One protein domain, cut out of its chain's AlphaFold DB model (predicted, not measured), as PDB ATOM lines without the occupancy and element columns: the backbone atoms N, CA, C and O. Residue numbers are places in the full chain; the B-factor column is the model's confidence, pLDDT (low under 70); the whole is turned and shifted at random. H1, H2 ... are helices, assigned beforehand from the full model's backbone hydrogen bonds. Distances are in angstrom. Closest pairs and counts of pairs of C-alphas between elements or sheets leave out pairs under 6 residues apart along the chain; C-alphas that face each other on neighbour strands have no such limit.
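What this domain is: This is residues 55 to 105 of the 262 residues of an uncharacterized protein of Aegilops tauschii subsp. strangulata (UniProt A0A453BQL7). The longest helix, H1, and H3 form an open V, meeting near H1's first residues, with H2 and residues 71 to 76 across the wide end and short H4 beyond the narrow end. The 51 printed residues include four named helices, H1 to H4 in order, and no named strand: all helix. The whole is only just loose, close to compact, with radius of gyration 12.0 A, spanning 36 by 24 by 14 A.

How they stand to each other: H1, residues 58 to 70, touches H3, residues 88 to 98, with residues 59 to 60 alone; their closest C-alphas, Tyr 60 and Lys 94, are 5.5 A apart. They run opposite ways at a steep tilt of 57 degrees. H2, residues 77 to 84, and H3 touch only at the corner, closest C-alphas Glu 82 and Tyr 89, 5.8 A, about perpendicular at 74 degrees. H4, residues 102 to 105, and H3 meet only through their link. In H1, H2 and H3 every O i to N i+4 pair is within hydrogen-bond range; H4 is too short for one.

Where its parts are: H1 runs 18.1 A from C-alpha 58 at (23.422, -35.988, 6.652); H3 is 14.9 A, H2 10.2 A. H4 ends at C-alpha 105 (17.112, -34.390, 13.741).

The domain as a whole: Residues 65 to 77, of which 65 to 70 belong to H1, stand free. The printed part has no cut; no printed residue is under pLDDT 70.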
ATOM      1  N   GLY A  55      21.908 -40.335   9.870       84.88
ATOM      2  CA  GLY A  55      22.178 -39.879  11.238       84.88
ATOM      3  C   GLY A  55      21.846 -38.405  11.453       84.88
ATOM      4  O   GLY A  55      20.954 -37.870  10.819       84.88
ATOM      5  N   TYR A  56      22.528 -37.740  12.390       85.12
ATOM      6  CA  TYR A  56      22.176 -36.371  12.809       85.12
ATOM      7  C   TYR A  56      22.694 -35.251  11.890       85.12
ATOM      8  O   TYR A  56      22.286 -34.106  12.069       85.12
ATOM      9  N   HIS A  57      23.612 -35.544  10.962       89.69
ATOM     10  CA  HIS A  57      24.275 -34.527  10.131       89.69
ATOM     11  C   HIS A  57      24.411 -34.934   8.649       89.69
ATOM     12  O   HIS A  57      25.487 -34.754   8.071       89.69
ATOM     13  N   PRO A  58      23.350 -35.467   8.016       90.06
ATOM     14  CA  PRO A  58      23.422 -35.988   6.652       90.06
ATOM     15  C   PRO A  58      23.862 -34.927   5.638       90.06
ATOM     16  O   PRO A  58      24.608 -35.232   4.711       90.06
ATOM     17  N   LEU A  59      23.447 -33.668   5.817       89.88
ATOM     18  CA  LEU A  59      23.795 -32.585   4.904       89.88
ATOM     19  C   LEU A  59      25.275 -32.214   5.004       89.88
ATOM     20  O   LEU A  59      25.905 -31.920   3.989       89.88
ATOM     21  N   TYR A  60      25.845 -32.256   6.210       92.38
ATOM     22  CA  TYR A  60      27.278 -32.046   6.402       92.38
ATOM     23  C   TYR A  60      28.096 -33.183   5.783       92.38
ATOM     24  O   TYR A  60      29.096 -32.924   5.113       92.38
ATOM     25  N   ASP A  61      27.651 -34.428   5.957       91.12
ATOM     26  CA  ASP A  61      28.317 -35.598   5.381       91.12
ATOM     27  C   ASP A  61      28.258 -35.560   3.845       91.12
ATOM     28  O   ASP A  61      29.278 -35.745   3.173       91.12
ATOM     29  N   TRP A  62      27.102 -35.203   3.279       91.06
ATOM     30  CA  TRP A  62      26.945 -34.960   1.844       91.06
ATOM     31  C   TRP A  62      27.844 -33.820   1.352       91.06
ATOM     32  O   TRP A  62      28.538 -33.972   0.348       91.06
ATOM     33  N   TYR A  63      27.900 -32.699   2.078       92.44
ATOM     34  CA  TYR A  63      28.782 -31.580   1.747       92.44
ATOM     35  C   TYR A  63      30.245 -32.005   1.710       92.44
ATOM     36  O   TYR A  63      30.946 -31.673   0.761       92.44
ATOM     37  N   ARG A  64      30.707 -32.776   2.699       91.75
ATOM     38  CA  ARG A  64      32.083 -33.287   2.732       91.75
ATOM     39  C   ARG A  64      32.365 -34.239   1.574       91.75
ATOM     40  O   ARG A  64      33.440 -34.145   0.982       91.75
ATOM     41  N   SER A  65      31.400 -35.085   1.207       92.44
ATOM     42  CA  SER A  65      31.497 -35.936   0.015       92.44
ATOM     43  C   SER A  65      31.689 -35.082  -1.241       92.44
ATOM     44  O   SER A  65      32.701 -35.215  -1.927       92.44
ATOM     45  N   MET A  66      30.784 -34.133  -1.491       93.06
ATOM     46  CA  MET A  66      30.830 -33.259  -2.669       93.06
ATOM     47  C   MET A  66      32.080 -32.373  -2.702       93.06
ATOM     48  O   MET A  66      32.677 -32.192  -3.762       93.06
ATOM     49  N   GLU A  67      32.498 -31.844  -1.551       91.81
ATOM     50  CA  GLU A  67      33.705 -31.030  -1.399       91.81
ATOM     51  C   GLU A  67      34.964 -31.829  -1.761       91.81
ATOM     52  O   GLU A  67      35.859 -31.293  -2.412       91.81
ATOM     53  N   SER A  68      35.038 -33.104  -1.370       89.31
ATOM     54  CA  SER A  68      36.190 -33.957  -1.682       89.31
ATOM     55  C   SER A  68      36.235 -34.411  -3.142       89.31
ATOM     56  O   SER A  68      37.320 -34.471  -3.716       89.31
ATOM     57  N   GLU A  69      35.078 -34.678  -3.750       93.62
ATOM     58  CA  GLU A  69      34.974 -35.110  -5.146       93.62
ATOM     59  C   GLU A  69      35.220 -33.958  -6.133       93.62
ATOM     60  O   GLU A  69      36.003 -34.095  -7.070       93.62
ATOM     61  N   HIS A  70      34.584 -32.803  -5.916       93.19
ATOM     62  CA  HIS A  70      34.586 -31.707  -6.890       93.19
ATOM     63  C   HIS A  70      35.674 -30.661  -6.626       93.19
ATOM     64  O   HIS A  70      36.054 -29.920  -7.532       93.19
ATOM     65  N   PHE A  71      36.186 -30.584  -5.394       90.50
ATOM     66  CA  PHE A  71      37.162 -29.576  -4.987       90.50
ATOM     67  C   PHE A  71      38.315 -30.219  -4.207       90.50
ATOM     68  O   PHE A  71      38.430 -29.987  -3.001       90.50
ATOM     69  N   PRO A  72      39.187 -31.017  -4.846       86.44
ATOM     70  CA  PRO A  72      40.339 -31.606  -4.167       86.44
ATOM     71  C   PRO A  72      41.267 -30.512  -3.613       86.44
ATOM     72  O   PRO A  72      41.397 -29.438  -4.198       86.44
ATOM     73  N   ASP A  73      41.918 -30.777  -2.478       87.88
ATOM     74  CA  ASP A  73      42.830 -29.837  -1.811       87.88
ATOM     75  C   ASP A  73      44.295 -30.278  -1.982       87.88
ATOM     76  O   ASP A  73      44.878 -30.868  -1.069       87.88
ATOM     77  N   PRO A  74      44.924 -30.007  -3.142       87.19
ATOM     78  CA  PRO A  74      46.293 -30.444  -3.420       87.19
ATOM     79  C   PRO A  74      47.328 -29.779  -2.501       87.19
ATOM     80  O   PRO A  74      48.436 -30.282  -2.349       87.19
ATOM     81  N   THR A  75      46.982 -28.647  -1.883       89.19
ATOM     82  CA  THR A  75      47.878 -27.889  -1.000       89.19
ATOM     83  C   THR A  75      47.696 -28.215   0.484       89.19
ATOM     84  O   THR A  75      48.427 -27.671   1.315       89.19
ATOM     85  N   GLY A  76      46.715 -29.044   0.849       90.38
ATOM     86  CA  GLY A  76      46.352 -29.312   2.245       90.38
ATOM     87  C   GLY A  76      45.940 -28.054   3.022       90.38
ATOM     88  O   GLY A  76      46.178 -27.962   4.228       90.38
ATOM     89  N   LEU A  77      45.404 -27.036   2.342       89.69
ATOM     90  CA  LEU A  77      44.958 -25.784   2.953       89.69
ATOM     91  C   LEU A  77      43.842 -26.022   3.980       89.69
ATOM     92  O   LEU A  77      43.876 -25.432   5.056       89.69
ATOM     93  N   ARG A  78      42.881 -26.905   3.692       90.00
ATOM     94  CA  ARG A  78      41.757 -27.221   4.586       90.00
ATOM     95  C   ARG A  78      42.226 -27.895   5.864       90.00
ATOM     96  O   ARG A  78      41.801 -27.498   6.941       90.00
ATOM     97  N   THR A  79      43.137 -28.860   5.761       89.31
ATOM     98  CA  THR A  79      43.717 -29.529   6.935       89.31
ATOM     99  C   THR A  79      44.526 -28.545   7.780       89.31
ATOM    100  O   THR A  79      44.432 -28.564   9.004       89.31
ATOM    101  N   ARG A  80      45.270 -27.628   7.142       93.50
ATOM    102  CA  ARG A  80      45.977 -26.547   7.847       93.50
ATOM    103  C   ARG A  80      45.014 -25.581   8.535       93.50
ATOM    104  O   ARG A  80      45.242 -25.240   9.688       93.50
ATOM    105  N   LEU A  81      43.925 -25.186   7.876       91.69
ATOM    106  CA  LEU A  81      42.868 -24.354   8.461       91.69
ATOM    107  C   LEU A  81      42.184 -25.042   9.642       91.69
ATOM    108  O   LEU A  81      41.969 -24.415  10.674       91.69
ATOM    109  N   GLU A  82      41.868 -26.328   9.524       93.62
ATOM    110  CA  GLU A  82      41.313 -27.122  10.618       93.62
ATOM    111  C   GLU A  82      42.265 -27.148  11.821       93.62
ATOM    112  O   GLU A  82      41.838 -26.870  12.938       93.62
ATOM    113  N   GLN A  83      43.563 -27.372  11.600       95.06
ATOM    114  CA  GLN A  83      44.571 -27.327  12.663       95.06
ATOM    115  C   GLN A  83      44.715 -25.927  13.278       95.06
ATOM    116  O   GLN A  83      44.703 -25.792  14.500       95.06
ATOM    117  N   TRP A  84      44.814 -24.877  12.455       95.50
ATOM    118  CA  TRP A  84      44.955 -23.487  12.910       95.50
ATOM    119  C   TRP A  84      43.741 -23.000  13.696       95.50
ATOM    120  O   TRP A  84      43.880 -22.209  14.625       95.50
ATOM    121  N   THR A  85      42.553 -23.482  13.339       94.69
ATOM    122  CA  THR A  85      41.303 -23.142  14.022       94.69
ATOM    123  C   THR A  85      40.950 -24.114  15.146       94.69
ATOM    124  O   THR A  85      39.870 -23.995  15.717       94.69
ATOM    125  N   LEU A  86      41.828 -25.068  15.486       94.19
ATOM    126  CA  LEU A  86      41.578 -26.097  16.505       94.19
ATOM    127  C   LEU A  86      40.267 -26.875  16.260       94.19
ATOM    128  O   LEU A  86      39.533 -27.194  17.191       94.19
ATOM    129  N   GLY A  87      39.937 -27.136  14.994       91.44
ATOM    130  CA  GLY A  87      38.702 -27.808  14.587       91.44
ATOM    131  C   GLY A  87      37.458 -26.913  14.558       91.44
ATOM    132  O   GLY A  87      36.378 -27.388  14.206       91.44
ATOM    133  N   LEU A  88      37.577 -25.617  14.868       93.50
ATOM    134  CA  LEU A  88      36.437 -24.698  14.869       93.50
ATOM    135  C   LEU A  88      35.867 -24.485  13.461       93.50
ATOM    136  O   LEU A  88      34.651 -24.447  13.310       93.50
ATOM    137  N   TYR A  89      36.712 -24.398  12.428       90.75
ATOM    138  CA  TYR A  89      36.260 -24.226  11.041       90.75
ATOM    139  C   TYR A  89      35.256 -25.310  10.590       90.75
ATOM    140  O   TYR A  89      34.116 -24.960  10.263       90.75
ATOM    141  N   PRO A  90      35.603 -26.615  10.610       91.31
ATOM    142  CA  PRO A  90      34.656 -27.653  10.212       91.31
ATOM    143  C   PRO A  90      33.473 -27.771  11.182       91.31
ATOM    144  O   PRO A  90      32.366 -28.073  10.738       91.31
ATOM    145  N   ALA A  91      33.666 -27.492  12.478       92.19
ATOM    146  CA  ALA A  91      32.581 -27.500  13.456       92.19
ATOM    147  C   ALA A  91      31.532 -26.415  13.167       92.19
ATOM    148  O   ALA A  91      30.337 -26.704  13.177       92.19
ATOM    149  N   CYS A  92      31.951 -25.185  12.855       92.56
ATOM    150  CA  CYS A  92      31.043 -24.096  12.496       92.56
ATOM    151  C   CYS A  92      30.195 -24.448  11.271       92.56
ATOM    152  O   CYS A  92      28.981 -24.260  11.306       92.56
ATOM    153  N   ILE A  93      30.810 -25.004  10.222       91.50
ATOM    154  CA  ILE A  93      30.083 -25.446   9.024       91.50
ATOM    155  C   ILE A  93      29.089 -26.552   9.389       91.50
ATOM    156  O   ILE A  93      27.909 -26.444   9.064       91.50
ATOM    157  N   LYS A  94      29.530 -27.572  10.133       92.06
ATOM    158  CA  LYS A  94      28.680 -28.684  10.574       92.06
ATOM    159  C   LYS A  94      27.448 -28.212  11.346       92.06
ATOM    160  O   LYS A  94      26.334 -28.632  11.042       92.06
ATOM    161  N   TYR A  95      27.627 -27.335  12.332       89.19
ATOM    162  CA  TYR A  95      26.515 -26.850  13.150       89.19
ATOM    163  C   TYR A  95      25.616 -25.858  12.407       89.19
ATOM    164  O   TYR A  95      24.408 -25.866  12.634       89.19
ATOM    165  N   LEU A  96      26.162 -25.060  11.485       89.75
ATOM    166  CA  LEU A  96      25.357 -24.211  10.608       89.75
ATOM    167  C   LEU A  96      24.460 -25.057   9.695       89.75
ATOM    168  O   LEU A  96      23.269 -24.786   9.588       89.75
ATOM    169  N   MET A  97      25.008 -26.108   9.079       91.00
ATOM    170  CA  MET A  97      24.244 -27.025   8.225       91.00
ATOM    171  C   MET A  97      23.213 -27.824   9.028       91.00
ATOM    172  O   MET A  97      22.084 -27.992   8.578       91.00
ATOM    173  N   SER A  98      23.541 -28.206  10.267       86.38
ATOM    174  CA  SER A  98      22.602 -28.868  11.181       86.38
ATOM    175  C   SER A  98      21.336 -28.046  11.463       86.38
ATOM    176  O   SER A  98      20.315 -28.632  11.814       86.38
ATOM    177  N   ALA A  99      21.375 -26.716  11.319       84.31
ATOM    178  CA  ALA A  99      20.193 -25.863  11.458       84.31
ATOM    179  C   ALA A  99      19.193 -26.020  10.297       84.31
ATOM    180  O   ALA A  99      18.036 -25.628  10.435       84.31
ATOM    181  N   PHE A 100      19.619 -26.598   9.172       86.31
ATOM    182  CA  PHE A 100      18.762 -26.929   8.031       86.31
ATOM    183  C   PHE A 100      18.313 -28.400   8.045       86.31
ATOM    184  O   PHE A 100      17.285 -28.725   7.459       86.31
ATOM    185  N   ASP A 101      18.993 -29.256   8.814       88.38
ATOM    186  CA  ASP A 101      18.658 -30.675   9.023       88.38
ATOM    187  C   ASP A 101      17.585 -30.903  10.107       88.38
ATOM    188  O   ASP A 101      17.460 -31.995  10.660       88.38
ATOM    189  N   VAL A 102      16.783 -29.886  10.440       89.94
ATOM    190  CA  VAL A 102      15.763 -29.963  11.507       89.94
ATOM    191  C   VAL A 102      14.826 -31.177  11.349       89.94
ATOM    192  O   VAL A 102      14.639 -31.893  12.336       89.94
ATOM    193  N   PRO A 103      14.285 -31.491  10.151       90.31
ATOM    194  CA  PRO A 103      13.458 -32.687   9.956       90.31
ATOM    195  C   PRO A 103      14.203 -33.998  10.212       90.31
ATOM    196  O   PRO A 103      13.623 -34.929  10.771       90.31
ATOM    197  N   GLU A 104      15.482 -34.071   9.840       90.69
ATOM    198  CA  GLU A 104      16.314 -35.253  10.077       90.69
ATOM    199  C   GLU A 104      16.546 -35.440  11.576       90.69
ATOM    200  O   GLU A 104      16.326 -36.526  12.110       90.69
ATOM    201  N   VAL A 105      16.919 -34.368  12.285       90.12
ATOM    202  CA  VAL A 105      17.112 -34.390  13.741       90.12
ATOM    203  C   VAL A 105      15.836 -34.854  14.437       90.12
ATOM    204  O   VAL A 105      15.901 -35.688  15.345       90.12
TER     205      VAL A 105